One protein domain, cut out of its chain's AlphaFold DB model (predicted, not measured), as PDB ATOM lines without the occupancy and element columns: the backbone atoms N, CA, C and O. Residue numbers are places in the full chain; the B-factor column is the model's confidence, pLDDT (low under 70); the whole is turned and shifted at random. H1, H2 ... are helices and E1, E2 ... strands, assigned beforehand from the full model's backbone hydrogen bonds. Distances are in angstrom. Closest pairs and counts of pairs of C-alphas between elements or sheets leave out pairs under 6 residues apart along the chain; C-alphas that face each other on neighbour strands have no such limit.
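AT A GLANCE: This is residues 15 to 24 and 35 to 210 of the 643 residues of the protein "Transcription factor IIIC subunit delta amino-terminal protein" of Ceratobasidium theobromae (UniProt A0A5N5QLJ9). Two strongly twisted sheets, E4 to E7 and E8 to E12, lie face to face as a sandwich, closest where E8 lies over E4 and E5; on the side of E4 to E7 away from E8 to E12 sit the two short helices H1 and H2 and a third, small sheet, E1 to E3. Residues 90 to 108, a long loop between E4 and E5, reach as far as 28 A from the mean of the C-alphas. The printed part has 186 residues with two named helices and twelve named strands, in the order E1 E2 E3 H1 H2 E4 E5 E6 E7 E8 E9 E10 E11 E12. The sheets E1-E2-E3 and E4-E5-E6-E7 are antiparallel, the branched third sheet has antiparallel neighbour pairs, and the class is mostly strand. The whole is compact, with a radius of gyration of the C-alphas of 17.3 A and spans of 50 by 45 by 36 A.

IN THESE COORDINATES: E1 is residues 17 to 22, with C-alpha 17 at (181.908, 118.905, 118.893). E2 is residues 38 to 45, 22.3 A long, and E3 is residues 54 to 59. H1 is residues 60 to 68, 12.6 A long, and H2 is residues 76 to 82, 9.9 A long. E4 is residues 84 to 89, E5 residues 109 to 115, E6 residues 119 to 126, 22.6 A long, and E7 residues 131 to 139, 24.8 A long. E8 is residues 145 to 150, with C-alpha 145 at (181.673, 97.974, 113.383), and E9 is residues 154 to 156. E10 is residues 164 to 173, 28.5 A long, and E11 residues 178 to 186, 26.1 A long. E12 is residues 193 to 202, 25.1 A long; it bends by 58 degrees at residue 196 and ends at C-alpha 202 (188.729, 92.735, 102.540).

HOW THE PARTS SIT: In the small sheet, N 19 and O 41 of E1 and E2 are 3.0 A apart, and N 42 and O 58 of E2 and E3 2.9 A. The closest C-alphas of E2 and E4 are those of Arg 38 and Thr 84, 6.1 A. H1 and H2 form a helical hairpin and touch, Met 65 to Cys 82 being the closest C-alphas at 6.1 A, with a steep tilt of 41 degrees, opposite ways. Every O i to N i+4 pair is within hydrogen-bond range in H1 and H2. Both are on the same face of the sheet E4 to E7, two layers, helices on one face of a sheet; H1 has a height over the sheet of 9.0 A and H2 of 9.7 A. On the local plane H1 runs across the strands, at 64 degrees to E6. E4 E5 E6 E7 form a meander, each strand the antiparallel neighbour of the one before, with N 88 and O 112 at 3.0 A, N 111 and O 123 at 2.8 A, and N 122 and O 136 at 2.9 A. E9 E10 E11 E12 form another, with N 154 and O 166 at 2.8 A, N 169 and O 181 at 2.9 A, and N 180 and O 199 at 2.8 A. E8 and E9 lie on one side of E10, E11 on the other side; N 149 of E8 and O 170 of E10 are 3.1 A apart. In the sandwich, two sheets face to face, the best planes are 19 degrees apart and the closest C-alphas of E5 and E8 are those of Gly 114 and Ile 145, 5.0 A.

THE WHOLE: The farthest C-alphas, of Glu 24 and Gly 159, are 53.7 A apart. Residues 25 to 34 are cut out, and C-alphas 24 and 35 are 8.1 A apart across the cut. Of the links that are printed whole, E4 to E5 is long. The mean pLDDT of the printed part is 86.1; 29 residues are under 70, among them 15 to 24 and 94 to 104.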
ATOM      1  N   GLY A  15     181.135 125.832 115.597       36.03
ATOM      2  CA  GLY A  15     181.585 124.464 115.341       36.03
ATOM      3  C   GLY A  15     180.994 123.538 116.406       36.03
ATOM      4  O   GLY A  15     181.145 123.808 117.598       36.03
ATOM      5  N   GLY A  16     180.285 122.489 115.989       32.47
ATOM      6  CA  GLY A  16     179.812 121.425 116.875       32.47
ATOM      7  C   GLY A  16     180.925 120.415 117.172       32.47
ATOM      8  O   GLY A  16     181.773 120.153 116.326       32.47
ATOM      9  N   TYR A  17     180.929 119.860 118.377       42.59
ATOM     10  CA  TYR A  17     181.908 118.905 118.893       42.59
ATOM     11  C   TYR A  17     181.181 117.660 119.367       42.59
ATOM     12  O   TYR A  17     180.053 117.735 119.856       42.59
ATOM     13  N   MET A  18     181.822 116.501 119.265       40.91
ATOM     14  CA  MET A  18     181.242 115.252 119.731       40.91
ATOM     15  C   MET A  18     181.890 114.797 121.029       40.91
ATOM     16  O   MET A  18     183.109 114.733 121.142       40.91
ATOM     17  N   VAL A  19     181.059 114.409 121.993       45.19
ATOM     18  CA  VAL A  19     181.528 113.748 123.210       45.19
ATOM     19  C   VAL A  19     180.893 112.370 123.281       45.19
ATOM     20  O   VAL A  19     179.666 112.225 123.207       45.19
ATOM     21  N   THR A  20     181.748 111.359 123.451       38.34
ATOM     22  CA  THR A  20     181.317 110.020 123.846       38.34
ATOM     23  C   THR A  20     181.484 109.878 125.352       38.34
ATOM     24  O   THR A  20     182.575 110.068 125.883       38.34
ATOM     25  N   GLN A  21     180.397 109.581 126.061       40.62
ATOM     26  CA  GLN A  21     180.441 109.333 127.503       40.62
ATOM     27  C   GLN A  21     180.073 107.884 127.794       40.62
ATOM     28  O   GLN A  21     179.141 107.319 127.213       40.62
ATOM     29  N   ARG A  22     180.806 107.281 128.729       34.59
ATOM     30  CA  ARG A  22     180.445 106.003 129.329       34.59
ATOM     31  C   ARG A  22     179.669 106.291 130.609       34.59
ATOM     32  O   ARG A  22     180.252 106.718 131.596       34.59
ATOM     33  N   THR A  23     178.364 106.054 130.597       38.41
ATOM     34  CA  THR A  23     177.531 106.149 131.799       38.41
ATOM     35  C   THR A  23     177.229 104.749 132.327       38.41
ATOM     36  O   THR A  23     176.688 103.896 131.624       38.41
ATOM     37  N   GLU A  24     177.596 104.488 133.582       38.91
ATOM     38  CA  GLU A  24     177.113 103.318 134.317       38.91
ATOM     39  C   GLU A  24     175.793 103.686 134.987       38.91
ATOM     40  O   GLU A  24     175.755 104.283 136.061       38.91
ATOM     41  N   ARG A  35     175.554  96.227 129.976       55.03
ATOM     42  CA  ARG A  35     176.850  96.756 129.563       55.03
ATOM     43  C   ARG A  35     176.621  98.190 129.100       55.03
ATOM     44  O   ARG A  35     175.753  98.415 128.260       55.03
ATOM     45  N   ALA A  36     177.401  99.116 129.657       57.84
ATOM     46  CA  ALA A  36     177.303 100.548 129.405       57.84
ATOM     47  C   ALA A  36     177.108 100.839 127.906       57.84
ATOM     48  O   ALA A  36     177.955 100.491 127.076       57.84
ATOM     49  N   VAL A  37     175.968 101.444 127.573       67.88
ATOM     50  CA  VAL A  37     175.723 102.010 126.247       67.88
ATOM     51  C   VAL A  37     176.610 103.242 126.145       67.88
ATOM     52  O   VAL A  37     176.574 104.107 127.019       67.88
ATOM     53  N   ARG A  38     177.449 103.313 125.108       80.31
ATOM     54  CA  ARG A  38     178.197 104.539 124.826       80.31
ATOM     55  C   ARG A  38     177.200 105.592 124.365       80.31
ATOM     56  O   ARG A  38     176.531 105.393 123.352       80.31
ATOM     57  N   LEU A  39     177.095 106.676 125.121       88.44
ATOM     58  CA  LEU A  39     176.263 107.810 124.751       88.44
ATOM     59  C   LEU A  39     177.034 108.678 123.766       88.44
ATOM     60  O   LEU A  39     178.168 109.068 124.044       88.44
ATOM     61  N   VAL A  40     176.408 108.976 122.633       93.75
ATOM     62  CA  VAL A  40     176.913 109.887 121.611       93.75
ATOM     63  C   VAL A  40     176.092 111.162 121.679       93.75
ATOM     64  O   VAL A  40     174.866 111.143 121.550       93.75
ATOM     65  N   SER A  41     176.773 112.281 121.886       94.38
ATOM     66  CA  SER A  41     176.141 113.592 121.986       94.38
ATOM     67  C   SER A  41     176.952 114.649 121.260       94.38
ATOM     68  O   SER A  41     178.181 114.570 121.224       94.38
ATOM     69  N   ILE A  42     176.251 115.626 120.692       91.38
ATOM     70  CA  ILE A  42     176.844 116.787 120.038       91.38
ATOM     71  C   ILE A  42     176.707 117.979 120.977       91.38
ATOM     72  O   ILE A  42     175.638 118.231 121.539       91.38
ATOM     73  N   TRP A  43     177.804 118.697 121.131       91.25
ATOM     74  CA  TRP A  43     177.973 119.864 121.973       91.25
ATOM     75  C   TRP A  43     178.381 121.043 121.102       91.25
ATOM     76  O   TRP A  43     179.064 120.869 120.101       91.25
ATOM     77  N   ALA A  44     177.969 122.247 121.462       86.31
ATOM     78  CA  ALA A  44     178.399 123.466 120.792       86.31
ATOM     79  C   ALA A  44     178.633 124.548 121.844       86.31
ATOM     80  O   ALA A  44     178.031 124.494 122.926       86.31
ATOM     81  N   PRO A  45     179.492 125.533 121.562       84.19
ATOM     82  CA  PRO A  45     179.691 126.621 122.494       84.19
ATOM     83  C   PRO A  45     178.459 127.521 122.490       84.19
ATOM     84  O   PRO A  45     177.949 127.888 121.432       84.19
ATOM     85  N   ALA A  46     177.995 127.925 123.671       83.25
ATOM     86  CA  ALA A  46     176.838 128.814 123.779       83.25
ATOM     87  C   ALA A  46     177.119 130.220 123.214       83.25
ATOM     88  O   ALA A  46     176.206 130.905 122.756       83.25
ATOM     89  N   LYS A  47     178.381 130.672 123.283       79.62
ATOM     90  CA  LYS A  47     178.826 131.993 122.801       79.62
ATOM     91  C   LYS A  47     180.200 131.931 122.136       79.62
ATOM     92  O   LYS A  47     180.318 132.193 120.948       79.62
ATOM     93  N   GLN A  48     181.234 131.603 122.915       74.25
ATOM     94  CA  GLN A  48     182.635 131.598 122.487       74.25
ATOM     95  C   GLN A  48     183.212 130.189 122.638       74.25
ATOM     96  O   GLN A  48     183.108 129.607 123.711       74.25
ATOM     97  N   ALA A  49     183.827 129.650 121.584       70.12
ATOM     98  CA  ALA A  49     184.351 128.280 121.580       70.12
ATOM     99  C   ALA A  49     185.485 128.042 122.592       70.12
ATOM    100  O   ALA A  49     185.588 126.962 123.161       70.12
ATOM    101  N   LEU A  50     186.323 129.051 122.837       66.94
ATOM    102  CA  LEU A  50     187.525 128.898 123.662       66.94
ATOM    103  C   LEU A  50     187.258 128.999 125.167       66.94
ATOM    104  O   LEU A  50     187.866 128.289 125.958       66.94
ATOM    105  N   THR A  51     186.383 129.921 125.565       77.38
ATOM    106  CA  THR A  51     186.189 130.330 126.968       77.38
ATOM    107  C   THR A  51     184.745 130.197 127.434       77.38
ATOM    108  O   THR A  51     184.461 130.370 128.617       77.38
ATOM    109  N   GLY A  52     183.818 129.961 126.508       78.94
ATOM    110  CA  GLY A  52     182.400 129.881 126.802       78.94
ATOM    111  C   GLY A  52     181.989 128.515 127.331       78.94
ATOM    112  O   GLY A  52     182.664 127.506 127.136       78.94
ATOM    113  N   GLU A  53     180.822 128.498 127.965       88.06
ATOM    114  CA  GLU A  53     180.147 127.263 128.339       88.06
ATOM    115  C   GLU A  53     179.791 126.446 127.089       88.06
ATOM    116  O   GLU A  53     179.286 126.971 126.087       88.06
ATOM    117  N   TRP A  54     180.043 125.143 127.178       88.62
ATOM    118  CA  TRP A  54     179.664 124.158 126.180       88.62
ATOM    119  C   TRP A  54     178.313 123.565 126.541       88.62
ATOM    120  O   TRP A  54     178.156 122.958 127.599       88.62
ATOM    121  N   ILE A  55     177.343 123.699 125.642       92.75
ATOM    122  CA  ILE A  55     176.001 123.161 125.841       92.75
ATOM    123  C   ILE A  55     175.783 121.942 124.954       92.75
ATOM    124  O   ILE A  55     176.228 121.887 123.806       92.75
ATOM    125  N   LYS A  56     175.073 120.947 125.489       93.06
ATOM    126  CA  LYS A  56     174.657 119.774 124.723       93.06
ATOM    127  C   LYS A  56     173.563 120.194 123.747       93.06
ATOM    128  O   LYS A  56     172.430 120.430 124.157       93.06
ATOM    129  N   VAL A  57     173.903 120.254 122.464       90.31
ATOM    130  CA  VAL A  57     172.962 120.586 121.386       90.31
ATOM    131  C   VAL A  57     172.080 119.390 121.063       90.31
ATOM    132  O   VAL A  57     170.878 119.546 120.859       90.31
ATOM    133  N   LEU A  58     172.656 118.184 121.048       92.94
ATOM    134  CA  LEU A  58     171.919 116.982 120.675       92.94
ATOM    135  C   LEU A  58     172.374 115.728 121.418       92.94
ATOM    136  O   LEU A  58     173.561 115.488 121.634       92.94
ATOM    137  N   ASP A  59     171.406 114.877 121.747       94.44
ATOM    138  CA  ASP A  59     171.632 113.490 122.144       94.44
ATOM    139  C   ASP A  59     171.394 112.559 120.948       94.44
ATOM    140  O   ASP A  59     170.255 112.196 120.648       94.44
ATOM    141  N   VAL A  60     172.465 112.200 120.238       94.38
ATOM    142  CA  VAL A  60     172.367 111.402 119.009       94.38
ATOM    143  C   VAL A  60     171.890 109.988 119.326       94.38
ATOM    144  O   VAL A  60     171.051 109.451 118.607       94.38
ATOM    145  N   THR A  61     172.350 109.403 120.438       93.19
ATOM    146  CA  THR A  61     171.894 108.078 120.886       93.19
ATOM    147  C   THR A  61     170.392 108.074 121.151       93.19
ATOM    148  O   THR A  61     169.699 107.149 120.729       93.19
ATOM    149  N   LYS A  62     169.857 109.122 121.789       93.25
ATOM    150  CA  LYS A  62     168.413 109.252 122.011       93.25
ATOM    151  C   LYS A  62     167.645 109.344 120.688       93.25
ATOM    152  O   LYS A  62     166.657 108.633 120.517       93.25
ATOM    153  N   THR A  63     168.112 110.161 119.743       93.75
ATOM    154  CA  THR A  63     167.513 110.265 118.398       93.75
ATOM    155  C   THR A  63     167.541 108.925 117.664       93.75
ATOM    156  O   THR A  63     166.552 108.535 117.042       93.75
ATOM    157  N   GLN A  64     168.637 108.177 117.787       93.38
ATOM    158  CA  GLN A  64     168.775 106.848 117.204       93.38
ATOM    159  C   GLN A  64     167.771 105.851 117.800       93.38
ATOM    160  O   GLN A  64     167.113 105.126 117.060       93.38
ATOM    161  N   MET A  65     167.615 105.838 119.127       93.12
ATOM    162  CA  MET A  65     166.635 104.985 119.809       93.12
ATOM    163  C   MET A  65     165.201 105.308 119.382       93.12
ATOM    164  O   MET A  65     164.421 104.392 119.135       93.12
ATOM    165  N   PHE A  66     164.862 106.594 119.245       93.69
ATOM    166  CA  PHE A  66     163.548 106.999 118.742       93.69
ATOM    167  C   PHE A  66     163.316 106.572 117.295       93.69
ATOM    168  O   PHE A  66     162.216 106.145 116.967       93.69
ATOM    169  N   SER A  67     164.349 106.625 116.454       91.81
ATOM    170  CA  SER A  67     164.248 106.244 115.038       91.81
ATOM    171  C   SER A  67     163.992 104.745 114.838       91.81
ATOM    172  O   SER A  67     163.474 104.348 113.799       91.81
ATOM    173  N   HIS A  68     164.330 103.906 115.824       90.88
ATOM    174  CA  HIS A  68     164.090 102.459 115.789       90.88
ATOM    175  C   HIS A  68     162.866 102.001 116.595       90.88
ATOM    176  O   HIS A  68     162.481 100.846 116.491       90.88
ATOM    177  N   SER A  69     162.246 102.868 117.397       92.00
ATOM    178  CA  SER A  69     161.098 102.509 118.235       92.00
ATOM    179  C   SER A  69     159.786 102.780 117.495       92.00
ATOM    180  O   SER A  69     159.290 103.905 117.530       92.00
ATOM    181  N   THR A  70     159.176 101.763 116.888       83.94
ATOM    182  CA  THR A  70     157.870 101.917 116.218       83.94
ATOM    183  C   THR A  70     156.676 101.944 117.182       83.94
ATOM    184  O   THR A  70     155.649 102.514 116.834       83.94
ATOM    185  N   GLU A  71     156.791 101.404 118.405       85.44
ATOM    186  CA  GLU A  71     155.637 101.224 119.320       85.44
ATOM    187  C   GLU A  71     155.969 101.440 120.814       85.44
ATOM    188  O   GLU A  71     155.293 100.939 121.710       85.44
ATOM    189  N   GLY A  72     157.039 102.174 121.125       85.88
ATOM    190  CA  GLY A  72     157.441 102.467 122.509       85.88
ATOM    191  C   GLY A  72     158.132 101.309 123.244       85.88
ATOM    192  O   GLY A  72     158.635 101.510 124.350       85.88
ATOM    193  N   SER A  73     158.228 100.124 122.632       91.25
ATOM    194  CA  SER A  73     159.121  99.044 123.062       91.25
ATOM    195  C   SER A  73     160.290  98.896 122.090       91.25
ATOM    196  O   SER A  73     160.075  98.849 120.884       91.25
ATOM    197  N   ILE A  74     161.510  98.778 122.617       91.12
ATOM    198  CA  ILE A  74     162.727  98.552 121.825       91.12
ATOM    199  C   ILE A  74     163.137  97.087 121.998       91.12
ATOM    200  O   ILE A  74     163.411  96.637 123.115       91.12
ATOM    201  N   SER A  75     163.189  96.339 120.900       93.56
ATOM    202  CA  SER A  75     163.666  94.956 120.883       93.56
ATOM    203  C   SER A  75     165.160  94.872 121.212       93.56
ATOM    204  O   SER A  75     165.931  95.805 120.981       93.56
ATOM    205  N   SER A  76     165.636  93.718 121.691       91.69
ATOM    206  CA  SER A  76     167.069  93.530 121.970       91.69
ATOM    207  C   SER A  76     167.954  93.739 120.732       91.69
ATOM    208  O   SER A  76     169.083  94.210 120.866       91.69
ATOM    209  N   LYS A  77     167.446  93.442 119.526       92.38
ATOM    210  CA  LYS A  77     168.158  93.691 118.264       92.38
ATOM    211  C   LYS A  77     168.293  95.191 117.989       92.38
ATOM    212  O   LYS A  77     169.375  95.640 117.629       92.38
ATOM    213  N   GLU A  78     167.240  95.971 118.214       93.75
ATOM    214  CA  GLU A  78     167.275  97.435 118.080       93.75
ATOM    215  C   GLU A  78     168.169  98.087 119.141       93.75
ATOM    216  O   GLU A  78     168.905  99.019 118.830       93.75
ATOM    217  N   ILE A  79     168.219  97.541 120.363       93.44
ATOM    218  CA  ILE A  79     169.185  97.991 121.378       93.44
ATOM    219  C   ILE A  79     170.622  97.832 120.860       93.44
ATOM    220  O   ILE A  79     171.436  98.739 121.033       93.44
ATOM    221  N   LEU A  80     170.952  96.710 120.206       94.12
ATOM    222  CA  LEU A  80     172.287  96.503 119.628       94.12
ATOM    223  C   LEU A  80     172.590  97.470 118.475       94.12
ATOM    224  O   LEU A  80     173.739  97.908 118.370       94.12
ATOM    225  N   LYS A  81     171.578  97.863 117.685       95.25
ATOM    226  CA  LYS A  81     171.703  98.927 116.670       95.25
ATOM    227  C   LYS A  81     172.066 100.266 117.305       95.25
ATOM    228  O   LYS A  81     172.912 100.981 116.779       95.25
ATOM    229  N   CYS A  82     171.501 100.576 118.471       94.69
ATOM    230  CA  CYS A  82     171.787 101.809 119.210       94.69
ATOM    231  C   CYS A  82     173.124 101.795 119.980       94.69
ATOM    232  O   CYS A  82     173.592 102.842 120.433       94.69
ATOM    233  N   GLN A  83     173.773 100.637 120.141       94.94
ATOM    234  CA  GLN A  83     175.064 100.528 120.830       94.94
ATOM    235  C   GLN A  83     176.222 100.910 119.904       94.94
ATOM    236  O   GLN A  83     176.876 100.053 119.303       94.94
ATOM    237  N   THR A  84     176.493 102.212 119.832       96.25
ATOM    238  CA  THR A  84     177.571 102.767 119.006       96.25
ATOM    239  C   THR A  84     178.951 102.312 119.495       96.25
ATOM    240  O   THR A  84     179.294 102.429 120.674       96.25
ATOM    241  N   CYS A  85     179.760 101.796 118.573       96.38
ATOM    242  CA  CYS A  85     181.128 101.325 118.783       96.38
ATOM    243  C   CYS A  85     182.171 102.212 118.101       96.38
ATOM    244  O   CYS A  85     183.271 102.364 118.635       96.38
ATOM    245  N   SER A  86     181.815 102.824 116.974       96.56
ATOM    246  CA  SER A  86     182.675 103.720 116.203       96.56
ATOM    247  C   SER A  86     181.882 104.894 115.647       96.56
ATOM    248  O   SER A  86     180.687 104.773 115.385       96.56
ATOM    249  N   ILE A  87     182.571 106.004 115.417       97.06
ATOM    250  CA  ILE A  87     182.015 107.230 114.845       97.06
ATOM    251  C   ILE A  87     182.941 107.719 113.733       97.06
ATOM    252  O   ILE A  87     184.152 107.509 113.818       97.06
ATOM    253  N   ALA A  88     182.383 108.349 112.706       96.69
ATOM    254  CA  ALA A  88     183.154 109.108 111.729       96.69
ATOM    255  C   ALA A  88     182.324 110.266 111.181       96.69
ATOM    256  O   ALA A  88     181.153 110.093 110.831       96.69
ATOM    257  N   TRP A  89     182.958 111.427 111.065       95.12
ATOM    258  CA  TRP A  89     182.357 112.636 110.520       95.12
ATOM    259  C   TRP A  89     182.883 112.880 109.104       95.12
ATOM    260  O   TRP A  89     184.093 112.812 108.870       95.12
ATOM    261  N   SER A  90     181.995 113.100 108.139       94.75
ATOM    262  CA  SER A  90     182.383 113.419 106.769       94.75
ATOM    263  C   SER A  90     182.806 114.876 106.685       94.75
ATOM    264  O   SER A  90     182.295 115.726 107.413       94.75
ATOM    265  N   ARG A  91     183.667 115.218 105.731       88.62
ATOM    266  CA  ARG A  91     183.874 116.636 105.418       88.62
ATOM    267  C   ARG A  91     182.575 117.263 104.912       88.62
ATOM    268  O   ARG A  91     181.704 116.551 104.392       88.62
ATOM    269  N   SER A  92     182.442 118.576 105.070       84.31
ATOM    270  CA  SER A  92     181.413 119.322 104.354       84.31
ATOM    271  C   SER A  92     181.687 119.244 102.853       84.31
ATOM    272  O   SER A  92     182.828 119.100 102.398       84.31
ATOM    273  N   TRP A  93     180.617 119.285 102.070       78.19
ATOM    274  CA  TRP A  93     180.728 119.485 100.631       78.19
ATOM    275  C   TRP A  93     181.421 120.833 100.364       78.19
ATOM    276  O   TRP A  93     181.102 121.796 101.045       78.19
ATOM    277  N   GLY A  94     182.338 120.923  99.393       65.69
ATOM    278  CA  GLY A  94     182.783 122.211  98.834       65.69
ATOM    279  C   GLY A  94     184.167 122.763  99.216       65.69
ATOM    280  O   GLY A  94     184.524 123.799  98.670       65.69
ATOM    281  N   GLU A  95     184.991 122.107 100.048       62.44
ATOM    282  CA  GLU A  95     186.375 122.595 100.281       62.44
ATOM    283  C   GLU A  95     187.224 122.637  98.991       62.44
ATOM    284  O   GLU A  95     188.047 123.534  98.827       62.44
ATOM    285  N   ASP A  96     186.987 121.706  98.058       63.09
ATOM    286  CA  ASP A  96     187.827 121.513  96.865       63.09
ATOM    287  C   ASP A  96     187.077 121.714  95.526       63.09
ATOM    288  O   ASP A  96     187.692 121.668  94.460       63.09
ATOM    289  N   ILE A  97     185.753 121.931  95.542       67.38
ATOM    290  CA  ILE A  97     184.918 121.963  94.327       67.38
ATOM    291  C   ILE A  97     184.345 123.367  94.131       67.38
ATOM    292  O   ILE A  97     183.403 123.769  94.812       67.38
ATOM    293  N   LEU A  98     184.884 124.093  93.150       64.94
ATOM    294  CA  LEU A  98     184.277 125.321  92.643       64.94
ATOM    295  C   LEU A  98     183.009 124.946  91.869       64.94
ATOM    296  O   LEU A  98     183.080 124.499  90.725       64.94
ATOM    297  N   LEU A  99     181.845 125.081  92.504       66.19
ATOM    298  CA  LEU A  99     180.577 124.919  91.799       66.19
ATOM    299  C   LEU A  99     180.391 126.107  90.836       66.19
ATOM    300  O   LEU A  99     180.528 127.253  91.265       66.19
ATOM    301  N   PRO A 100     180.080 125.869  89.550       61.50
ATOM    302  CA  PRO A 100     180.036 126.938  88.552       61.50
ATOM    303  C   PRO A 100     178.846 127.913  88.693       61.50
ATOM    304  O   PRO A 100     178.722 128.842  87.904       61.50
ATOM    305  N   TRP A 101     177.955 127.700  89.666       58.97
ATOM    306  CA  TRP A 101     176.643 128.340  89.751       58.97
ATOM    307  C   TRP A 101     176.454 128.716  91.217       58.97
ATOM    308  O   TRP A 101     176.444 127.828  92.063       58.97
ATOM    309  N   GLY A 102     176.372 130.013  91.530       60.72
ATOM    310  CA  GLY A 102     176.295 130.567  92.894       60.72
ATOM    311  C   GLY A 102     175.040 130.192  93.699       60.72
ATOM    312  O   GLY A 102     174.601 130.963  94.550       60.72
ATOM    313  N   GLU A 103     174.438 129.036  93.427       65.31
ATOM    314  CA  GLU A 103     173.338 128.476  94.193       65.31
ATOM    315  C   GLU A 103     173.830 128.026  95.573       65.31
ATOM    316  O   GLU A 103     174.807 127.285  95.725       65.31
ATOM    317  N   LYS A 104     173.122 128.486  96.609       65.31
ATOM    318  CA  LYS A 104     173.340 128.077  97.998       65.31
ATOM    319  C   LYS A 104     172.808 126.658  98.183       65.31
ATOM    320  O   LYS A 104     171.665 126.463  98.591       65.31
ATOM    321  N   TYR A 105     173.624 125.662  97.864       70.94
ATOM    322  CA  TYR A 105     173.318 124.283  98.235       70.94
ATOM    323  C   TYR A 105     173.364 124.124  99.757       70.94
ATOM    324  O   TYR A 105     174.079 124.849 100.450       70.94
ATOM    325  N   ASN A 106     172.582 123.185 100.288       68.50
ATOM    326  CA  ASN A 106     172.626 122.871 101.710       68.50
ATOM    327  C   ASN A 106     173.901 122.061 101.997       68.50
ATOM    328  O   ASN A 106     173.963 120.848 101.787       68.50
ATOM    329  N   LEU A 107     174.953 122.775 102.392       71.81
ATOM    330  CA  LEU A 107     176.303 122.265 102.619       71.81
ATOM    331  C   LEU A 107     176.384 121.609 104.000       71.81
ATOM    332  O   LEU A 107     176.969 122.153 104.935       71.81
ATOM    333  N   GLY A 108     175.745 120.454 104.149       84.19
ATOM    334  CA  GLY A 108     175.844 119.691 105.387       84.19
ATOM    335  C   GLY A 108     177.016 118.719 105.405       84.19
ATOM    336  O   GLY A 108     177.787 118.575 104.452       84.19
ATOM    337  N   SER A 109     177.141 118.037 106.535       91.19
ATOM    338  CA  SER A 109     178.106 116.957 106.747       91.19
ATOM    339  C   SER A 109     177.389 115.734 107.305       91.19
ATOM    340  O   SER A 109     176.347 115.858 107.947       91.19
ATOM    341  N   PHE A 110     177.923 114.547 107.039       94.69
ATOM    342  CA  PHE A 110     177.364 113.300 107.530       94.69
ATOM    343  C   PHE A 110     178.117 112.801 108.749       94.69
ATOM    344  O   PHE A 110     179.336 112.653 108.745       94.69
ATOM    345  N   LEU A 111     177.363 112.445 109.775       96.12
ATOM    346  CA  LEU A 111     177.840 111.673 110.901       96.12
ATOM    347  C   LEU A 111     177.429 110.212 110.708       96.12
ATOM    348  O   LEU A 111     176.244 109.890 110.717       96.12
ATOM    349  N   ALA A 112     178.406 109.318 110.583       97.62
ATOM    350  CA  ALA A 112     178.186 107.878 110.614       97.62
ATOM    351  C   ALA A 112     178.456 107.309 112.011       97.62
ATOM    352  O   ALA A 112     179.510 107.556 112.602       97.62
ATOM    353  N   LEU A 113     177.527 106.486 112.500       97.81
ATOM    354  CA  LEU A 113     177.652 105.700 113.727       97.81
ATOM    355  C   LEU A 113     177.647 104.209 113.390       97.81
ATOM    356  O   LEU A 113     176.673 103.693 112.844       97.81
ATOM    357  N   GLY A 114     178.717 103.510 113.751       98.12
ATOM    358  CA  GLY A 114     178.845 102.063 113.595       98.12
ATOM    359  C   GLY A 114     178.431 101.364 114.881       98.12
ATOM    360  O   GLY A 114     178.877 101.753 115.961       98.12
ATOM    361  N   SER A 115     177.576 100.352 114.785       97.69
ATOM    362  CA  SER A 115     176.955  99.697 115.943       97.69
ATOM    363  C   SER A 115     177.466  98.275 116.204       97.69
ATOM    364  O   SER A 115     178.223  97.698 115.415       97.69
ATOM    365  N   ARG A 116     177.034  97.681 117.326       96.69
ATOM    366  CA  ARG A 116     177.311  96.272 117.658       96.69
ATOM    367  C   ARG A 116     176.523  95.268 116.831       96.69
ATOM    368  O   ARG A 116     176.967  94.136 116.705       96.69
ATOM    369  N   SER A 117     175.369  95.637 116.291       97.12
ATOM    370  CA  SER A 117     174.635  94.758 115.372       97.12
ATOM    371  C   SER A 117     175.224  94.747 113.961       97.12
ATOM    372  O   SER A 117     174.738  94.006 113.118       97.12
ATOM    373  N   GLY A 118     176.247  95.572 113.713       97.81
ATOM    374  CA  GLY A 118     176.845  95.760 112.400       97.81
ATOM    375  C   GLY A 118     176.034  96.650 111.463       97.81
ATOM    376  O   GLY A 118     176.233  96.641 110.252       97.81
ATOM    377  N   ASP A 119     175.144  97.464 112.034       98.19
ATOM    378  CA  ASP A 119     174.458  98.537 111.325       98.19
ATOM    379  C   ASP A 119     175.280  99.834 111.374       98.19
ATOM    380  O   ASP A 119     175.805 100.212 112.430       98.19
ATOM    381  N   VAL A 120     175.334 100.533 110.241       98.12
ATOM    382  CA  VAL A 120     175.751 101.932 110.123       98.12
ATOM    383  C   VAL A 120     174.512 102.810 110.143       98.12
ATOM    384  O   VAL A 120     173.590 102.606 109.360       98.12
ATOM    385  N   ASN A 121     174.509 103.821 111.001       97.50
ATOM    386  CA  ASN A 121     173.455 104.824 111.070       97.50
ATOM    387  C   ASN A 121     174.039 106.163 110.634       97.50
ATOM    388  O   ASN A 121     175.029 106.613 111.211       97.50
ATOM    389  N   ILE A 122     173.454 106.769 109.604       97.31
ATOM    390  CA  ILE A 122     173.930 108.022 109.021       97.31
ATOM    391  C   ILE A 122     172.986 109.142 109.437       97.31
ATOM    392  O   ILE A 122     171.769 109.047 109.270       97.31
ATOM    393  N   PHE A 123     173.569 110.216 109.950       95.56
ATOM    394  CA  PHE A 123     172.899 111.451 110.314       95.56
ATOM    395  C   PHE A 123     173.449 112.595 109.465       95.56
ATOM    396  O   PHE A 123     174.645 112.631 109.197       95.56
ATOM    397  N   PHE A 124     172.603 113.535 109.069       93.06
ATOM    398  CA  PHE A 124     172.991 114.753 108.368       93.06
ATOM    399  C   PHE A 124     172.965 115.927 109.335       93.06
ATOM    400  O   PHE A 124     171.942 116.180 109.971       93.06
ATOM    401  N   TRP A 125     174.094 116.619 109.449       90.62
ATOM    402  CA  TRP A 125     174.220 117.879 110.165       90.62
ATOM    403  C   TRP A 125     173.937 119.033 109.204       90.62
ATOM    404  O   TRP A 125     174.748 119.325 108.317       90.62
ATOM    405  N   ASP A 126     172.787 119.673 109.395       86.56
ATOM    406  CA  ASP A 126     172.358 120.865 108.673       86.56
ATOM    407  C   ASP A 126     172.916 122.100 109.400       86.56
ATOM    408  O   ASP A 126     172.493 122.450 110.507       86.56
ATOM    409  N   VAL A 127     173.925 122.729 108.788       79.44
ATOM    410  CA  VAL A 127     174.619 123.893 109.357       79.44
ATOM    411  C   VAL A 127     173.682 125.102 109.499       79.44
ATOM    412  O   VAL A 127     173.669 125.678 110.586       79.44
ATOM    413  N   PRO A 128     172.875 125.489 108.483       80.06
ATOM    414  CA  PRO A 128     171.960 126.628 108.609       80.06
ATOM    415  C   PRO A 128     170.977 126.530 109.781       80.06
ATOM    416  O   PRO A 128     170.697 127.527 110.446       80.06
ATOM    417  N   THR A 129     170.441 125.336 110.034       82.38
ATOM    418  CA  THR A 129     169.430 125.116 111.080       82.38
ATOM    419  C   THR A 129     170.019 124.652 112.410       82.38
ATOM    420  O   THR A 129     169.276 124.545 113.389       82.38
ATOM    421  N   TYR A 130     171.328 124.376 112.465       81.44
ATOM    422  CA  TYR A 130     172.006 123.752 113.608       81.44
ATOM    423  C   TYR A 130     171.287 122.490 114.094       81.44
ATOM    424  O   TYR A 130     171.162 122.241 115.298       81.44
ATOM    425  N   SER A 131     170.765 121.709 113.151       86.25
ATOM    426  CA  SER A 131     169.947 120.544 113.452       86.25
ATOM    427  C   SER A 131     170.507 119.287 112.805       86.25
ATOM    428  O   SER A 131     171.276 119.326 111.844       86.25
ATOM    429  N   VAL A 132     170.166 118.145 113.399       89.88
ATOM    430  CA  VAL A 132     170.607 116.841 112.914       89.88
ATOM    431  C   VAL A 132     169.409 116.025 112.530       89.88
ATOM    432  O   VAL A 132     168.492 115.820 113.329       89.88
ATOM    433  N   HIS A 133     169.475 115.487 111.327       91.38
ATOM    434  CA  HIS A 133     168.454 114.622 110.787       91.38
ATOM    435  C   HIS A 133     168.999 113.207 110.696       91.38
ATOM    436  O   HIS A 133     170.097 112.985 110.193       91.38
ATOM    437  N   PHE A 134     168.240 112.235 111.190       93.81
ATOM    438  CA  PHE A 134     168.514 110.841 110.877       93.81
ATOM    439  C   PHE A 134     168.222 110.618 109.389       93.81
ATOM    440  O   PHE A 134     167.121 110.919 108.931       93.81
ATOM    441  N   CYS A 135     169.206 110.131 108.636       94.19
ATOM    442  CA  CYS A 135     169.052 109.894 107.204       94.19
ATOM    443  C   CYS A 135     168.630 108.460 106.925       94.19
ATOM    444  O   CYS A 135     167.596 108.226 106.310       94.19
ATOM    445  N   LEU A 136     169.458 107.503 107.343       95.94
ATOM    446  CA  LEU A 136     169.249 106.091 107.047       95.94
ATOM    447  C   LEU A 136     170.017 105.191 108.017       95.94
ATOM    448  O   LEU A 136     170.974 105.611 108.672       95.94
ATOM    449  N   SER A 137     169.609 103.924 108.055       96.69
ATOM    450  CA  SER A 137     170.311 102.828 108.724       96.69
ATOM    451  C   SER A 137     170.559 101.712 107.715       96.69
ATOM    452  O   SER A 137     169.663 101.371 106.943       96.69
ATOM    453  N   TYR A 138     171.766 101.156 107.710       97.62
ATOM    454  CA  TYR A 138     172.183 100.123 106.767       97.62
ATOM    455  C   TYR A 138     172.943  99.016 107.487       97.62
ATOM    456  O   TYR A 138     173.952  99.277 108.142       97.62
ATOM    457  N   ASN A 139     172.460  97.779 107.373       97.81
ATOM    458  CA  ASN A 139     173.126  96.618 107.952       97.81
ATOM    459  C   ASN A 139     174.254  96.163 107.020       97.81
ATOM    460  O   ASN A 139     173.995  95.739 105.899       97.81
ATOM    461  N   VAL A 140     175.497  96.291 107.484       97.69
ATOM    462  CA  VAL A 140     176.690  95.929 106.710       97.69
ATOM    463  C   VAL A 140     176.981  94.437 106.843       97.69
ATOM    464  O   VAL A 140     177.248  93.770 105.850       97.69
ATOM    465  N   ALA A 141     176.950  93.915 108.071       96.88
ATOM    466  CA  ALA A 141     177.089  92.491 108.372       96.88
ATOM    467  C   ALA A 141     176.634  92.201 109.812       96.88
ATOM    468  O   ALA A 141     176.419  93.122 110.591       96.88
ATOM    469  N   ASP A 142     176.610  90.932 110.223       96.44
ATOM    470  CA  ASP A 142     176.327  90.523 111.609       96.44
ATOM    471  C   ASP A 142     177.582  90.562 112.514       96.44
ATOM    472  O   ASP A 142     177.897  89.613 113.236       96.44
ATOM    473  N   ALA A 143     178.351  91.655 112.469       96.88
ATOM    474  CA  ALA A 143     179.536  91.844 113.313       96.88
ATOM    475  C   ALA A 143     179.741  93.314 113.704       96.88
ATOM    476  O   ALA A 143     179.327  94.229 113.001       96.88
ATOM    477  N   TRP A 144     180.405  93.555 114.839       97.69
ATOM    478  CA  TRP A 144     180.563  94.910 115.375       97.69
ATOM    479  C   TRP A 144     181.380  95.775 114.420       97.69
ATOM    480  O   TRP A 144     182.480  95.380 114.028       97.69
ATOM    481  N   ILE A 145     180.897  96.980 114.127       98.00
ATOM    482  CA  ILE A 145     181.673  97.974 113.383       98.00
ATOM    483  C   ILE A 145     182.578  98.696 114.378       98.00
ATOM    484  O   ILE A 145     182.120  99.367 115.300       98.00
ATOM    485  N   THR A 146     183.884  98.499 114.224       97.62
ATOM    486  CA  THR A 146     184.914  98.993 115.151       97.62
ATOM    487  C   THR A 146     185.635 100.229 114.631       97.62
ATOM    488  O   THR A 146     186.215 100.974 115.424       97.62
ATOM    489  N   LYS A 147     185.603 100.461 113.315       97.94
ATOM    490  CA  LYS A 147     186.234 101.599 112.642       97.94
ATOM    491  C   LYS A 147     185.330 102.101 111.522       97.94
ATOM    492  O   LYS A 147     184.713 101.302 110.821       97.94
ATOM    493  N   LEU A 148     185.300 103.415 111.352       98.25
ATOM    494  CA  LEU A 148     184.648 104.091 110.241       98.25
ATOM    495  C   LEU A 148     185.609 105.134 109.674       98.25
ATOM    496  O   LEU A 148     186.356 105.747 110.437       98.25
ATOM    497  N   ALA A 149     185.584 105.335 108.362       97.88
ATOM    498  CA  ALA A 149     186.321 106.407 107.703       97.88
ATOM    499  C   ALA A 149     185.548 106.898 106.479       97.88
ATOM    500  O   ALA A 149     185.015 106.085 105.727       97.88
ATOM    501  N   TRP A 150     185.513 108.212 106.275       97.81
ATOM    502  CA  TRP A 150     184.929 108.841 105.091       97.81
ATOM    503  C   TRP A 150     186.021 109.216 104.090       97.81
ATOM    504  O   TRP A 150     187.091 109.677 104.496       97.81
ATOM    505  N   SER A 151     185.761 109.038 102.793       96.44
ATOM    506  CA  SER A 151     186.565 109.672 101.739       96.44
ATOM    507  C   SER A 151     186.206 111.155 101.618       96.44
ATOM    508  O   SER A 151     185.237 111.616 102.226       96.44
ATOM    509  N   LYS A 152     186.918 111.919 100.785       93.69
ATOM    510  CA  LYS A 152     186.361 113.176 100.287       93.69
ATOM    511  C   LYS A 152     185.184 112.928  99.354       93.69
ATOM    512  O   LYS A 152     184.995 111.848  98.784       93.69
ATOM    513  N   TRP A 153     184.407 113.989  99.220       92.81
ATOM    514  CA  TRP A 153     183.351 114.132  98.242       92.81
ATOM    515  C   TRP A 153     183.907 114.148  96.820       92.81
ATOM    516  O   TRP A 153     184.844 114.886  96.522       92.81
ATOM    517  N   MET A 154     183.290 113.375  95.932       92.12
ATOM    518  CA  MET A 154     183.552 113.397  94.499       92.12
ATOM    519  C   MET A 154     182.268 113.785  93.763       92.12
ATOM    520  O   MET A 154     181.222 113.167  93.988       92.12
ATOM    521  N   PRO A 155     182.314 114.782  92.872       89.88
ATOM    522  CA  PRO A 155     181.174 115.110  92.035       89.88
ATOM    523  C   PRO A 155     180.982 114.023  90.976       89.88
ATOM    524  O   PRO A 155     181.940 113.603  90.324       89.88
ATOM    525  N   ILE A 156     179.742 113.574  90.783       89.69
ATOM    526  CA  ILE A 156     179.382 112.712  89.659       89.69
ATOM    527  C   ILE A 156     178.861 113.615  88.540       89.69
ATOM    528  O   ILE A 156     177.797 114.224  88.657       89.69
ATOM    529  N   SER A 157     179.601 113.705  87.438       81.69
ATOM    530  CA  SER A 157     179.146 114.394  86.231       81.69
ATOM    531  C   SER A 157     178.186 113.491  85.450       81.69
ATOM    532  O   SER A 157     178.614 112.729  84.588       81.69
ATOM    533  N   THR A 158     176.886 113.552  85.737       75.44
ATOM    534  CA  THR A 158     175.874 112.712  85.063       75.44
ATOM    535  C   THR A 158     175.370 113.285  83.732       75.44
ATOM    536  O   THR A 158     174.423 112.759  83.156       75.44
ATOM    537  N   GLY A 159     175.956 114.371  83.216       80.00
ATOM    538  CA  GLY A 159     175.513 115.026  81.973       80.00
ATOM    539  C   GLY A 159     174.106 115.649  82.032       80.00
ATOM    540  O   GLY A 159     173.721 116.364  81.111       80.00
ATOM    541  N   GLN A 160     173.353 115.424  83.112       70.06
ATOM    542  CA  GLN A 160     172.035 115.986  83.391       70.06
ATOM    543  C   GLN A 160     172.110 117.000  84.539       70.06
ATOM    544  O   GLN A 160     173.019 116.960  85.364       70.06
ATOM    545  N   ALA A 161     171.121 117.895  84.606       72.19
ATOM    546  CA  ALA A 161     171.039 119.004  85.563       72.19
ATOM    547  C   ALA A 161     170.997 118.594  87.054       72.19
ATOM    548  O   ALA A 161     171.049 119.452  87.930       72.19
ATOM    549  N   SER A 162     170.897 117.301  87.376       72.56
ATOM    550  CA  SER A 162     170.975 116.826  88.757       72.56
ATOM    551  C   SER A 162     172.433 116.641  89.180       72.56
ATOM    552  O   SER A 162     173.073 115.651  88.818       72.56
ATOM    553  N   HIS A 163     172.945 117.559  89.995       85.75
ATOM    554  CA  HIS A 163     174.248 117.396  90.626       85.75
ATOM    555  C   HIS A 163     174.161 116.333  91.730       85.75
ATOM    556  O   HIS A 163     173.521 116.539  92.766       85.75
ATOM    557  N   ILE A 164     174.780 115.174  91.491       89.81
ATOM    558  CA  ILE A 164     174.904 114.108  92.485       89.81
ATOM    559  C   ILE A 164     176.331 114.109  93.025       89.81
ATOM    560  O   ILE A 164     177.319 114.135  92.289       89.81
ATOM    561  N   ALA A 165     176.407 114.078  94.343       91.50
ATOM    562  CA  ALA A 165     177.604 114.000  95.146       91.50
ATOM    563  C   ALA A 165     177.839 112.552  95.581       91.50
ATOM    564  O   ALA A 165     176.917 111.925  96.104       91.50
ATOM    565  N   ARG A 166     179.054 112.024  95.412       93.44
ATOM    566  CA  ARG A 166     179.445 110.694  95.902       93.44
ATOM    567  C   ARG A 166     180.467 110.803  97.016       93.44
ATOM    568  O   ARG A 166     181.414 111.577  96.916       93.44
ATOM    569  N   ILE A 167     180.329 109.964  98.029       95.75
ATOM    570  CA  ILE A 167     181.325 109.775  99.080       95.75
ATOM    571  C   ILE A 167     181.358 108.299  99.481       95.75
ATOM    572  O   ILE A 167     180.343 107.602  99.437       95.75
ATOM    573  N   TYR A 168     182.533 107.800  99.849       97.12
ATOM    574  CA  TYR A 168     182.700 106.429 100.315       97.12
ATOM    575  C   TYR A 168     182.799 106.390 101.837       97.12
ATOM    576  O   TYR A 168     183.524 107.181 102.442       97.12
ATOM    577  N   LEU A 169     182.103 105.430 102.446       98.31
ATOM    578  CA  LEU A 169     182.206 105.127 103.871       98.31
ATOM    579  C   LEU A 169     182.806 103.739 104.061       98.31
ATOM    580  O   LEU A 169     182.145 102.729 103.823       98.31
ATOM    581  N   ALA A 170     184.052 103.683 104.517       98.38
ATOM    582  CA  ALA A 170     184.686 102.428 104.884       98.38
ATOM    583  C   ALA A 170     184.248 102.002 106.289       98.38
ATOM    584  O   ALA A 170     184.285 102.794 107.231       98.38
ATOM    585  N   CYS A 171     183.871 100.735 106.423       98.62
ATOM    586  CA  CYS A 171     183.408 100.090 107.642       98.62
ATOM    587  C   CYS A 171     184.358  98.941 107.978       98.62
ATOM    588  O   CYS A 171     184.412  97.946 107.258       98.62
ATOM    589  N   GLY A 172     185.112  99.079 109.068       98.44
ATOM    590  CA  GLY A 172     185.997  98.036 109.580       98.44
ATOM    591  C   GLY A 172     185.334  97.246 110.705       98.44
ATOM    592  O   GLY A 172     184.982  97.819 111.742       98.44
ATOM    593  N   LEU A 173     185.179  95.934 110.527       98.56
ATOM    594  CA  LEU A 173     184.464  95.073 111.468       98.56
ATOM    595  C   LEU A 173     185.414  94.332 112.418       98.56
ATOM    596  O   LEU A 173     186.602  94.157 112.149       98.56
ATOM    597  N   LEU A 174     184.876  93.867 113.547       97.25
ATOM    598  CA  LEU A 174     185.625  93.149 114.586       97.25
ATOM    599  C   LEU A 174     186.293  91.858 114.080       97.25
ATOM    600  O   LEU A 174     187.353  91.486 114.573       97.25
ATOM    601  N   ASN A 175     185.695  91.190 113.091       97.25
ATOM    602  CA  ASN A 175     186.245  89.982 112.466       97.25
ATOM    603  C   ASN A 175     187.366  90.275 111.443       97.25
ATOM    604  O   ASN A 175     187.826  89.359 110.764       97.25
ATOM    605  N   GLY A 176     187.776  91.538 111.295       97.62
ATOM    606  CA  GLY A 176     188.829  91.962 110.375       97.62
ATOM    607  C   GLY A 176     188.368  92.231 108.941       97.62
ATOM    608  O   GLY A 176     189.178  92.715 108.150       97.62
ATOM    609  N   SER A 177     187.103  91.968 108.600       98.25
ATOM    610  CA  SER A 177     186.570  92.316 107.277       98.25
ATOM    611  C   SER A 177     186.386  93.826 107.120       98.25
ATOM    612  O   SER A 177     186.159  94.550 108.098       98.25
ATOM    613  N   VAL A 178     186.491  94.300 105.879       98.31
ATOM    614  CA  VAL A 178     186.322  95.713 105.527       98.31
ATOM    615  C   VAL A 178     185.334  95.838 104.382       98.31
ATOM    616  O   VAL A 178     185.547  95.284 103.304       98.31
ATOM    617  N   TRP A 179     184.286  96.614 104.624       98.31
ATOM    618  CA  TRP A 179     183.280  96.973 103.633       98.31
ATOM    619  C   TRP A 179     183.398  98.446 103.274       98.31
ATOM    620  O   TRP A 179     183.802  99.257 104.105       98.31
ATOM    621  N   VAL A 180     183.019  98.810 102.057       98.00
ATOM    622  CA  VAL A 180     182.909 100.202 101.619       98.00
ATOM    623  C   VAL A 180     181.506 100.439 101.092       98.00
ATOM    624  O   VAL A 180     181.065  99.760 100.170       98.00
ATOM    625  N   LEU A 181     180.809 101.402 101.684       97.81
ATOM    626  CA  LEU A 181     179.476 101.820 101.264       97.81
ATOM    627  C   LEU A 181     179.605 103.007 100.309       97.81
ATOM    628  O   LEU A 181     180.337 103.958 100.601       97.81
ATOM    629  N   ILE A 182     178.887 102.958  99.187       96.75
ATOM    630  CA  ILE A 182     178.817 104.062  98.225       96.75
ATOM    631  C   ILE A 182     177.614 104.930  98.574       96.75
ATOM    632  O   ILE A 182     176.468 104.586  98.262       96.75
ATOM    633  N   VAL A 183     177.887 106.062  99.214       95.94
ATOM    634  CA  VAL A 183     176.877 107.010  99.672       95.94
ATOM    635  C   VAL A 183     176.733 108.119  98.633       95.94
ATOM    636  O   VAL A 183     177.701 108.807  98.306       95.94
ATOM    637  N   ASN A 184     175.522 108.291  98.110       94.56
ATOM    638  CA  ASN A 184     175.193 109.358  97.174       94.56
ATOM    639  C   ASN A 184     174.249 110.365  97.836       94.56
ATOM    640  O   ASN A 184     173.294 109.985  98.521       94.56
ATOM    641  N   GLN A 185     174.484 111.644  97.572       92.00
ATOM    642  CA  GLN A 185     173.603 112.736  97.960       92.00
ATOM    643  C   GLN A 185     173.192 113.519  96.712       92.00
ATOM    644  O   GLN A 185     174.032 113.977  95.936       92.00
ATOM    645  N   THR A 186     171.890 113.686  96.511       89.62
ATOM    646  CA  THR A 186     171.372 114.599  95.489       89.62
ATOM    647  C   THR A 186     171.423 116.020  96.043       89.62
ATOM    648  O   THR A 186     170.844 116.280  97.093       89.62
ATOM    649  N   LEU A 187     172.076 116.956  95.350       83.06
ATOM    650  CA  LEU A 187     172.245 118.337  95.835       83.06
ATOM    651  C   LEU A 187     170.967 119.197  95.754       83.06
ATOM    652  O   LEU A 187     171.014 120.394  96.003       83.06
ATOM    653  N   SER A 188     169.801 118.624  95.446       79.75
ATOM    654  CA  SER A 188     168.523 119.334  95.601       79.75
ATOM    655  C   SER A 188     168.318 119.763  97.063       79.75
ATOM    656  O   SER A 188     168.810 119.085  97.959       79.75
ATOM    657  N   SER A 189     167.574 120.846  97.311       65.88
ATOM    658  CA  SER A 189     167.501 121.611  98.577       65.88
ATOM    659  C   SER A 189     167.390 120.828  99.901       65.88
ATOM    660  O   SER A 189     167.789 121.369 100.928       65.88
ATOM    661  N   GLN A 190     166.930 119.573  99.906       67.69
ATOM    662  CA  GLN A 190     167.027 118.628 101.034       67.69
ATOM    663  C   GLN A 190     167.127 117.172 100.537       67.69
ATOM    664  O   GLN A 190     166.408 116.287 100.998       67.69
ATOM    665  N   GLY A 191     167.947 116.933  99.513       67.81
ATOM    666  CA  GLY A 191     167.989 115.643  98.834       67.81
ATOM    667  C   GLY A 191     168.307 114.495  99.800       67.81
ATOM    668  O   GLY A 191     169.228 114.619 100.615       67.81
ATOM    669  N   PRO A 192     167.562 113.377  99.730       81.62
ATOM    670  CA  PRO A 192     167.813 112.228 100.582       81.62
ATOM    671  C   PRO A 192     169.214 111.674 100.313       81.62
ATOM    672  O   PRO A 192     169.642 111.505  99.169       81.62
ATOM    673  N   CYS A 193     169.929 111.376 101.392       92.44
ATOM    674  CA  CYS A 193     171.110 110.533 101.329       92.44
ATOM    675  C   CYS A 193     170.666 109.101 101.001       92.44
ATOM    676  O   CYS A 193     169.676 108.616 101.552       92.44
ATOM    677  N   SER A 194     171.377 108.429 100.100       94.69
ATOM    678  CA  SER A 194     171.103 107.041  99.725       94.69
ATOM    679  C   SER A 194     172.397 106.239  99.662       94.69
ATOM    680  O   SER A 194     173.448 106.760  99.288       94.69
ATOM    681  N   ILE A 195     172.324 104.959 100.023       95.69
ATOM    682  CA  ILE A 195     173.415 104.010  99.793       95.69
ATOM    683  C   ILE A 195     173.091 103.265  98.510       95.69
ATOM    684  O   ILE A 195     172.089 102.557  98.442       95.69
ATOM    685  N   SER A 196     173.925 103.462  97.495       94.38
ATOM    686  CA  SER A 196     173.739 102.829  96.185       94.38
ATOM    687  C   SER A 196     174.311 101.420  96.107       94.38
ATOM    688  O   SER A 196     173.761 100.597  95.387       94.38
ATOM    689  N   ASP A 197     175.396 101.151  96.835       94.69
ATOM    690  CA  ASP A 197     176.086  99.864  96.790       94.69
ATOM    691  C   ASP A 197     176.943  99.638  98.048       94.69
ATOM    692  O   ASP A 197     177.262 100.581  98.786       94.69
ATOM    693  N   SER A 198     177.341  98.385  98.262       96.00
ATOM    694  CA  SER A 198     178.260  97.942  99.308       96.00
ATOM    695  C   SER A 198     179.286  96.968  98.737       96.00
ATOM    696  O   SER A 198     178.932  95.914  98.213       96.00
ATOM    697  N   ILE A 199     180.567  97.285  98.892       95.75
ATOM    698  CA  ILE A 199     181.671  96.494  98.350       95.75
ATOM    699  C   ILE A 199     182.430  95.845  99.504       95.75
ATOM    700  O   ILE A 199     182.956  96.544 100.371       95.75
ATOM    701  N   LEU A 200     182.539  94.515  99.500       96.75
ATOM    702  CA  LEU A 200     183.474  93.800 100.369       96.75
ATOM    703  C   LEU A 200     184.890  93.968  99.805       96.75
ATOM    704  O   LEU A 200     185.232  93.384  98.781       96.75
ATOM    705  N   VAL A 201     185.709  94.789 100.461       96.75
ATOM    706  CA  VAL A 201     187.075  95.097 100.007       96.75
ATOM    707  C   VAL A 201     188.093  94.128 100.606       96.75
ATOM    708  O   VAL A 201     189.081  93.793  99.958       96.75
ATOM    709  N   MET A 202     187.855  93.672 101.837       97.12
ATOM    710  CA  MET A 202     188.729  92.735 102.540       97.12
ATOM    711  C   MET A 202     187.899  91.695 103.282       97.12
ATOM    712  O   MET A 202     187.037  92.050 104.089       97.12
ATOM    713  N   GLU A 203     188.185  90.419 103.037       97.44
ATOM    714  CA  GLU A 203     187.537  89.305 103.727       97.44
ATOM    715  C   GLU A 203     187.919  89.236 105.214       97.44
ATOM    716  O   GLU A 203     188.893  89.839 105.674       97.44
ATOM    717  N   ALA A 204     187.120  88.501 105.988       97.56
ATOM    718  CA  ALA A 204     187.376  88.294 107.405       97.56
ATOM    719  C   ALA A 204     188.628  87.430 107.612       97.56
ATOM    720  O   ALA A 204     188.709  86.304 107.131       97.56
ATOM    721  N   ASP A 205     189.582  87.943 108.386       96.69
ATOM    722  CA  ASP A 205     190.831  87.254 108.727       96.69
ATOM    723  C   ASP A 205     191.068  87.173 110.244       96.69
ATOM    724  O   ASP A 205     192.152  86.792 110.683       96.69
ATOM    725  N   TRP A 206     190.069  87.569 111.043       95.44
ATOM    726  CA  TRP A 206     190.081  87.594 112.511       95.44
ATOM    727  C   TRP A 206     191.179  88.456 113.140       95.44
ATOM    728  O   TRP A 206     191.396  88.405 114.352       95.44
ATOM    729  N   ARG A 207     191.851  89.291 112.342       95.62
ATOM    730  CA  ARG A 207     192.830  90.259 112.832       95.62
ATOM    731  C   ARG A 207     192.133  91.606 113.016       95.62
ATOM    732  O   ARG A 207     191.532  92.115 112.067       95.62
ATOM    733  N   PRO A 208     192.202  92.209 114.216       95.81
ATOM    734  CA  PRO A 208     191.494  93.449 114.485       95.81
ATOM    735  C   PRO A 208     192.059  94.588 113.637       95.81
ATOM    736  O   PRO A 208     193.274  94.722 113.474       95.81
ATOM    737  N   ILE A 209     191.169  95.439 113.135       98.12
ATOM    738  CA  ILE A 209     191.546  96.652 112.409       98.12
ATOM    739  C   ILE A 209     191.922  97.721 113.431       98.12
ATOM    740  O   ILE A 209     191.113  98.121 114.273       98.12
ATOM    741  N   THR A 210     193.166  98.184 113.375       97.44
ATOM    742  CA  THR A 210     193.716  99.138 114.345       97.44
ATOM    743  C   THR A 210     193.481 100.576 113.897       97.44
ATOM    744  O   THR A 210     193.057 101.406 114.708       97.44
TER     745      THR A 210